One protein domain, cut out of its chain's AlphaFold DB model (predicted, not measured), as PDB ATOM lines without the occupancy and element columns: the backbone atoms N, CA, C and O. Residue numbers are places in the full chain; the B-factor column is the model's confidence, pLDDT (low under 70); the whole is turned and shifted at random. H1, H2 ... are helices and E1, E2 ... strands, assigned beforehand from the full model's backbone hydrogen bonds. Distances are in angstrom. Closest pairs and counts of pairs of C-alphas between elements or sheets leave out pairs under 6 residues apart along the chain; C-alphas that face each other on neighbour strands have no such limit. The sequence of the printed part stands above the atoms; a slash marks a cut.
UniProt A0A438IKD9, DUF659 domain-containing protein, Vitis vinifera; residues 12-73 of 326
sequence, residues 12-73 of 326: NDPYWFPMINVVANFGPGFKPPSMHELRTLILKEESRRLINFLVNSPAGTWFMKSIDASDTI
ATOM      1  N   ASN A  12     163.600 183.769 202.596       82.12
ATOM      2  CA  ASN A  12     164.522 182.667 202.861       82.12
ATOM      3  C   ASN A  12     165.830 182.789 202.066       82.12
ATOM      4  O   ASN A  12     166.688 181.913 202.168       82.12
ATOM      5  N   ASP A  13     165.988 183.845 201.265       84.50
ATOM      6  CA  ASP A  13     167.240 184.111 200.572       84.50
ATOM      7  C   ASP A  13     168.366 184.393 201.596       84.50
ATOM      8  O   ASP A  13     168.151 185.157 202.545       84.50
ATOM      9  N   PRO A  14     169.566 183.799 201.443       86.69
ATOM     10  CA  PRO A  14     170.663 183.956 202.403       86.69
ATOM     11  C   PRO A  14     171.117 185.412 202.590       86.69
ATOM     12  O   PRO A  14     171.707 185.740 203.621       86.69
ATOM     13  N   TYR A  15     170.815 186.301 201.642       82.81
ATOM     14  CA  TYR A  15     171.139 187.724 201.706       82.81
ATOM     15  C   TYR A  15     170.006 188.581 202.292       82.81
ATOM     16  O   TYR A  15     170.240 189.743 202.633       82.81
ATOM     17  N   TRP A  16     168.803 188.021 202.490       85.38
ATOM     18  CA  TRP A  16     167.636 188.742 203.012       85.38
ATOM     19  C   TRP A  16     167.880 189.327 204.408       85.38
ATOM     20  O   TRP A  16     167.745 190.534 204.620       85.38
ATOM     21  N   PHE A  17     168.282 188.490 205.368       86.38
ATOM     22  CA  PHE A  17     168.538 188.934 206.742       86.38
ATOM     23  C   PHE A  17     169.724 189.906 206.856       86.38
ATOM     24  O   PHE A  17     169.552 190.943 207.502       86.38
ATOM     25  N   PRO A  18     170.890 189.657 206.220       87.75
ATOM     26  CA  PRO A  18     171.982 190.629 206.171       87.75
ATOM     27  C   PRO A  18     171.549 191.995 205.631       87.75
ATOM     28  O   PRO A  18     171.853 193.017 206.244       87.75
ATOM     29  N   MET A  19     170.785 192.021 204.533       87.25
ATOM     30  CA  MET A  19     170.278 193.257 203.937       87.25
ATOM     31  C   MET A  19     169.382 194.027 204.915       87.25
ATOM     32  O   MET A  19     169.593 195.220 205.134       87.25
ATOM     33  N   ILE A  20     168.405 193.357 205.537       86.19
ATOM     34  CA  ILE A  20     167.502 193.994 206.508       86.19
ATOM     35  C   ILE A  20     168.274 194.513 207.724       86.19
ATOM     36  O   ILE A  20     167.985 195.607 208.203       86.19
ATOM     37  N   ASN A  21     169.283 193.777 208.193       84.69
ATOM     38  CA  ASN A  21     170.100 194.184 209.333       84.69
ATOM     39  C   ASN A  21     170.929 195.445 209.025       84.69
ATOM     40  O   ASN A  21     171.001 196.361 209.839       84.69
ATOM     41  N   VAL A  22     171.497 195.543 207.818       84.06
ATOM     42  CA  VAL A  22     172.201 196.755 207.360       84.06
ATOM     43  C   VAL A  22     171.246 197.948 207.286       84.06
ATOM     44  O   VAL A  22     171.579 199.024 207.779       84.06
ATOM     45  N   VAL A  23     170.042 197.761 206.735       83.94
ATOM     46  CA  VAL A  23     169.021 198.821 206.668       83.94
ATOM     47  C   VAL A  23     168.584 199.261 208.069       83.94
ATOM     48  O   VAL A  23     168.456 200.458 208.322       83.94
ATOM     49  N   ALA A  24     168.400 198.315 208.992       83.12
ATOM     50  CA  ALA A  24     168.030 198.600 210.374       83.12
ATOM     51  C   ALA A  24     169.121 199.397 211.115       83.12
ATOM     52  O   ALA A  24     168.799 200.352 211.819       83.12
ATOM     53  N   ASN A  25     170.398 199.060 210.904       85.62
ATOM     54  CA  ASN A  25     171.539 199.745 211.524       85.62
ATOM     55  C   ASN A  25     171.726 201.196 211.049       85.62
ATOM     56  O   ASN A  25     172.274 202.008 211.790       85.62
ATOM     57  N   PHE A  26     171.269 201.544 209.843       84.12
ATOM     58  CA  PHE A  26     171.316 202.927 209.347       84.12
ATOM     59  C   PHE A  26     170.324 203.860 210.063       84.12
ATOM     60  O   PHE A  26     170.575 205.062 210.156       84.12
ATOM     61  N   GLY A  27     169.215 203.324 210.579       81.12
ATOM     62  CA  GLY A  27     168.213 204.087 211.321       81.12
ATOM     63  C   GLY A  27     167.263 204.949 210.460       81.12
ATOM     64  O   GLY A  27     167.249 204.869 209.225       81.12
ATOM     65  N   PRO A  28     166.401 205.758 211.108       78.44
ATOM     66  CA  PRO A  28     165.385 206.555 210.428       78.44
ATOM     67  C   PRO A  28     166.018 207.649 209.558       78.44
ATOM     68  O   PRO A  28     166.782 208.482 210.037       78.44
ATOM     69  N   GLY A  29     165.673 207.652 208.267       79.44
ATOM     70  CA  GLY A  29     166.240 208.559 207.260       79.44
ATOM     71  C   GLY A  29     167.010 207.853 206.140       79.44
ATOM     72  O   GLY A  29     167.385 208.513 205.169       79.44
ATOM     73  N   PHE A  30     167.196 206.528 206.227       83.69
ATOM     74  CA  PHE A  30     167.744 205.733 205.130       83.69
ATOM     75  C   PHE A  30     166.933 205.943 203.845       83.69
ATOM     76  O   PHE A  30     165.728 205.683 203.790       83.69
ATOM     77  N   LYS A  31     167.615 206.410 202.798       82.56
ATOM     78  CA  LYS A  31     167.057 206.495 201.453       82.56
ATOM     79  C   LYS A  31     167.531 205.269 200.678       82.56
ATOM     80  O   LYS A  31     168.732 205.173 200.423       82.56
ATOM     81  N   PRO A  32     166.632 204.334 200.323       80.31
ATOM     82  CA  PRO A  32     167.027 203.189 199.526       80.31
ATOM     83  C   PRO A  32     167.561 203.668 198.169       80.31
ATOM     84  O   PRO A  32     167.027 204.637 197.618       80.31
ATOM     85  N   PRO A  33     168.591 203.002 197.626       80.69
ATOM     86  CA  PRO A  33     169.092 203.314 196.298       80.69
ATOM     87  C   PRO A  33     167.982 203.146 195.258       80.69
ATOM     88  O   PRO A  33     167.110 202.277 195.356       80.69
ATOM     89  N   SER A  34     168.017 203.996 194.240       80.81
ATOM     90  CA  SER A  34     167.119 203.921 193.096       80.81
ATOM     91  C   SER A  34     167.397 202.671 192.251       80.81
ATOM     92  O   SER A  34     168.487 202.096 192.276       80.81
ATOM     93  N   MET A  35     166.420 202.269 191.430       76.50
ATOM     94  CA  MET A  35     166.586 201.151 190.487       76.50
ATOM     95  C   MET A  35     167.805 201.343 189.572       76.50
ATOM     96  O   MET A  35     168.522 200.384 189.295       76.50
ATOM     97  N   HIS A  36     168.078 202.580 189.146       67.25
ATOM     98  CA  HIS A  36     169.234 202.898 188.310       67.25
ATOM     99  C   HIS A  36     170.564 202.733 189.053       67.25
ATOM    100  O   HIS A  36     171.522 202.228 188.468       67.25
ATOM    101  N   GLU A  37     170.626 203.107 190.331       74.62
ATOM    102  CA  GLU A  37     171.824 202.946 191.162       74.62
ATOM    103  C   GLU A  37     172.101 201.470 191.453       74.62
ATOM    104  O   GLU A  37     173.217 201.012 191.217       74.62
ATOM    105  N   LEU A  38     171.075 200.704 191.848       74.12
ATOM    106  CA  LEU A  38     171.188 199.255 192.052       74.12
ATOM    107  C   LEU A  38     171.617 198.533 190.774       74.12
ATOM    108  O   LEU A  38     172.556 197.743 190.795       74.12
ATOM    109  N   ARG A  39     170.978 198.848 189.640       66.75
ATOM    110  CA  ARG A  39     171.332 198.279 188.335       66.75
ATOM    111  C   ARG A  39     172.784 198.576 187.974       66.75
ATOM    112  O   ARG A  39     173.476 197.693 187.487       66.75
ATOM    113  N   THR A  40     173.241 199.805 188.189       67.62
ATOM    114  CA  THR A  40     174.607 200.209 187.834       67.62
ATOM    115  C   THR A  40     175.648 199.569 188.750       67.62
ATOM    116  O   THR A  40     176.721 199.223 188.270       67.62
ATOM    117  N   LEU A  41     175.342 199.399 190.039       66.25
ATOM    118  CA  LEU A  41     176.214 198.721 191.001       66.25
ATOM    119  C   LEU A  41     176.352 197.233 190.669       66.25
ATOM    120  O   LEU A  41     177.462 196.772 190.433       66.25
ATOM    121  N   ILE A  42     175.229 196.522 190.529       64.81
ATOM    122  CA  ILE A  42     175.214 195.077 190.253       64.81
ATOM    123  C   ILE A  42     175.898 194.763 188.913       64.81
ATOM    124  O   ILE A  42     176.715 193.852 188.835       64.81
ATOM    125  N   LEU A  43     175.634 195.562 187.868       58.84
ATOM    126  CA  LEU A  43     176.263 195.391 186.549       58.84
ATOM    127  C   LEU A  43     177.749 195.790 186.503       58.84
ATOM    128  O   LEU A  43     178.427 195.465 185.530       58.84
ATOM    129  N   LYS A  44     178.251 196.550 187.485       58.94
ATOM    130  CA  LYS A  44     179.681 196.887 187.595       58.94
ATOM    131  C   LYS A  44     180.454 195.850 188.406       58.94
ATOM    132  O   LYS A  44     181.621 195.624 188.107       58.94
ATOM    133  N   GLU A  45     179.828 195.278 189.431       56.31
ATOM    134  CA  GLU A  45     180.452 194.325 190.356       56.31
ATOM    135  C   GLU A  45     180.510 192.912 189.760       56.31
ATOM    136  O   GLU A  45     181.523 192.224 189.866       56.31
ATOM    137  N   GLU A  46     179.474 192.520 189.016       53.81
ATOM    138  CA  GLU A  46     179.503 191.355 188.144       53.81
ATOM    139  C   GLU A  46     179.721 191.838 186.707       53.81
ATOM    140  O   GLU A  46     178.828 192.433 186.109       53.81
ATOM    141  N   SER A  47     180.883 191.558 186.105       52.50
ATOM    142  CA  SER A  47     181.143 191.775 184.666       52.50
ATOM    143  C   SER A  47     180.302 190.829 183.778       52.50
ATOM    144  O   SER A  47     180.795 190.284 182.785       52.50
ATOM    145  N   ARG A  48     179.037 190.591 184.141       58.31
ATOM    146  CA  ARG A  48     178.141 189.657 183.479       58.31
ATOM    147  C   ARG A  48     177.368 190.333 182.362       58.31
ATOM    148  O   ARG A  48     176.687 191.341 182.560       58.31
ATOM    149  N   ARG A  49     177.445 189.763 181.163       61.72
ATOM    150  CA  ARG A  49     176.613 190.187 180.030       61.72
ATOM    151  C   ARG A  49     175.320 189.392 180.071       61.72
ATOM    152  O   ARG A  49     175.281 188.278 179.581       61.72
ATOM    153  N   LEU A  50     174.270 189.951 180.657       68.81
ATOM    154  CA  LEU A  50     172.975 189.277 180.754       68.81
ATOM    155  C   LEU A  50     172.069 189.618 179.567       68.81
ATOM    156  O   LEU A  50     171.966 190.780 179.165       68.81
ATOM    157  N   ILE A  51     171.363 188.613 179.054       73.19
ATOM    158  CA  ILE A  51     170.316 188.765 178.042       73.19
ATOM    159  C   ILE A  51     168.977 188.507 178.707       73.19
ATOM    160  O   ILE A  51     168.708 187.402 179.171       73.19
ATOM    161  N   ASN A  52     168.132 189.531 178.747       76.19
ATOM    162  CA  ASN A  52     166.831 189.456 179.397       76.19
ATOM    163  C   ASN A  52     165.731 189.251 178.361       76.19
ATOM    164  O   ASN A  52     165.569 190.068 177.454       76.19
ATOM    165  N   PHE A  53     164.938 188.199 178.544       76.19
ATOM    166  CA  PHE A  53     163.731 187.951 177.769       76.19
ATOM    167  C   PHE A  53     162.522 188.493 178.524       76.19
ATOM    168  O   PHE A  53     162.208 188.076 179.641       76.19
ATOM    169  N   LEU A  54     161.855 189.454 177.892       75.75
ATOM    170  CA  LEU A  54     160.648 190.096 178.390       75.75
ATOM    171  C   LEU A  54     159.502 189.767 177.435       75.75
ATOM    172  O   LEU A  54     159.649 189.909 176.222       75.75
ATOM    173  N   VAL A  55     158.361 189.364 177.982       77.00
ATOM    174  CA  VAL A  55     157.134 189.107 177.226       77.00
ATOM    175  C   VAL A  55     156.178 190.258 177.483       77.00
ATOM    176  O   VAL A  55     155.896 190.588 178.633       77.00
ATOM    177  N   ASN A  56     155.682 190.889 176.422       74.56
ATOM    178  CA  ASN A  56     154.718 191.974 176.541       74.56
ATOM    179  C   ASN A  56     153.335 191.512 176.083       74.56
ATOM    180  O   ASN A  56     153.193 190.955 174.998       74.56
ATOM    181  N   SER A  57     152.321 191.780 176.902       77.69
ATOM    182  CA  SER A  57     150.920 191.474 176.616       77.69
ATOM    183  C   SER A  57     150.030 192.681 176.947       77.69
ATOM    184  O   SER A  57     150.490 193.616 177.608       77.69
ATOM    185  N   PRO A  58     148.739 192.679 176.566       72.50
ATOM    186  CA  PRO A  58     147.796 193.722 176.985       72.50
ATOM    187  C   PRO A  58     147.680 193.889 178.511       72.50
ATOM    188  O   PRO A  58     147.297 194.957 178.979       72.50
ATOM    189  N   ALA A  59     148.024 192.857 179.288       73.69
ATOM    190  CA  ALA A  59     148.033 192.890 180.751       73.69
ATOM    191  C   ALA A  59     149.343 193.451 181.347       73.69
ATOM    192  O   ALA A  59     149.432 193.648 182.559       73.69
ATOM    193  N   GLY A  60     150.345 193.735 180.510       69.75
ATOM    194  CA  GLY A  60     151.627 194.315 180.899       69.75
ATOM    195  C   GLY A  60     152.831 193.504 180.425       69.75
ATOM    196  O   GLY A  60     152.710 192.465 179.772       69.75
ATOM    197  N   THR A  61     154.017 194.012 180.763       72.81
ATOM    198  CA  THR A  61     155.296 193.346 180.496       72.81
ATOM    199  C   THR A  61     155.676 192.441 181.663       72.81
ATOM    200  O   THR A  61     155.754 192.895 182.805       72.81
ATOM    201  N   TRP A  62     155.968 191.181 181.363       73.19
ATOM    202  CA  TRP A  62     156.454 190.188 182.310       73.19
ATOM    203  C   TRP A  62     157.876 189.760 181.971       73.19
ATOM    204  O   TRP A  62     158.251 189.616 180.808       73.19
ATOM    205  N   PHE A  63     158.679 189.567 183.011       76.38
ATOM    206  CA  PHE A  63     159.998 188.970 182.874       76.38
ATOM    207  C   PHE A  63     159.854 187.455 182.745       76.38
ATOM    208  O   PHE A  63     159.220 186.834 183.594       76.38
ATOM    209  N   MET A  64     160.432 186.887 181.686       76.81
ATOM    210  CA  MET A  64     160.392 185.449 181.424       76.81
ATOM    211  C   MET A  64     161.631 184.777 182.015       76.81
ATOM    212  O   MET A  64     161.539 184.017 182.974       76.81
ATOM    213  N   LYS A  65     162.808 185.097 181.465       73.75
ATOM    214  CA  LYS A  65     164.093 184.548 181.910       73.75
ATOM    215  C   LYS A  65     165.263 185.457 181.547       73.75
ATOM    216  O   LYS A  65     165.164 186.279 180.634       73.75
ATOM    217  N   SER A  66     166.377 185.296 182.260       76.38
ATOM    218  CA  SER A  66     167.662 185.933 181.955       76.38
ATOM    219  C   SER A  66     168.697 184.852 181.674       76.38
ATOM    220  O   SER A  66     168.721 183.836 182.365       76.38
ATOM    221  N   ILE A  67     169.518 185.061 180.651       75.25
ATOM    222  CA  ILE A  67     170.589 184.147 180.254       75.25
ATOM    223  C   ILE A  67     171.922 184.869 180.424       75.25
ATOM    224  O   ILE A  67     172.086 185.990 179.935       75.25
ATOM    225  N   ASP A  68     172.869 184.225 181.104       72.25
ATOM    226  CA  ASP A  68     174.241 184.716 181.197       72.25
ATOM    227  C   ASP A  68     174.975 184.479 179.871       72.25
ATOM    228  O   ASP A  68     175.196 183.345 179.450       72.25
ATOM    229  N   ALA A  69     175.322 185.574 179.201       66.88
ATOM    230  CA  ALA A  69     176.033 185.611 177.932       66.88
ATOM    231  C   ALA A  69     177.472 186.148 178.075       66.88
ATOM    232  O   ALA A  69     178.053 186.695 177.132       66.88
ATOM    233  N   SER A  70     178.060 186.032 179.270       62.91
ATOM    234  CA  SER A  70     179.422 186.508 179.555       62.91
ATOM    235  C   SER A  70     180.486 185.802 178.716       62.91
ATOM    236  O   SER A  70     181.379 186.469 178.186       62.91
ATOM    237  N   ASP A  71     180.325 184.493 178.505       57.53
ATOM    238  CA  ASP A  71     181.247 183.650 177.729       57.53
ATOM    239  C   ASP A  71     180.981 183.693 176.213       57.53
ATOM    240  O   ASP A  71     181.717 183.114 175.412       57.53
ATOM    241  N   THR A  72     179.925 184.385 175.781       54.72
ATOM    242  CA  THR A  72     179.402 184.298 174.416       54.72
ATOM    243  C   THR A  72     179.683 185.550 173.601       54.72
ATOM    244  O   THR A  72     178.967 186.552 173.589       54.72
ATOM    245  N   ILE A  73     180.774 185.470 172.844       51.38
ATOM    246  CA  ILE A  73     181.189 186.480 171.877       51.38
ATOM    247  C   ILE A  73     180.222 186.455 170.688       51.38
ATOM    248  O   ILE A  73     180.304 185.553 169.865       51.38
TER     249      ILE A  73
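This is residues 12 to 73 of the 326 residues of the protein "DUF659 domain-containing protein" of Vitis vinifera (UniProt A0A438IKD9). A long, narrow two-stranded hairpin, E1 and E2, makes one end of a loosely strung-out model; H2 comes next to it, and H1 sticks out at the far end. The 62 printed residues have two named helices and two strands, in the order H1 H2 E1 E2, class mixed, the sheet E1 - E2 antiparallel. The whole is only just extended, close to loose, with a radius of gyration of the C-alphas of 16.0 A and spans of 42 by 35 by 25 A.

Find C-alpha 50 at (172.975, 189.277, 180.754); E1 runs 22.5 A to residue 57. E2, residues 60 to 68, returns 24.6 A to (174.241, 184.716, 181.197). H2 is residues 35 to 45, 15.5 A. H1, residues 16 to 26, 16.0 A, begins at (167.636, 188.742, 203.012).

In the hairpin E1 and E2, at 159 degrees, N 53 and O 65 are 2.8 A apart, within hydrogen-bond range. H2 and E2 are apart. H1 is apart from H2, E1 and E2. In H1 and H2 every O i to N i+4 pair is within hydrogen-bond range.

The C-alphas of Pro 28 and Ile 73, the two farthest apart, are 46.2 A apart. The printed part has no cut and no long link. Look for pLDDT under 70 at residues 36, 39 to 50, 60 and 69 to 73.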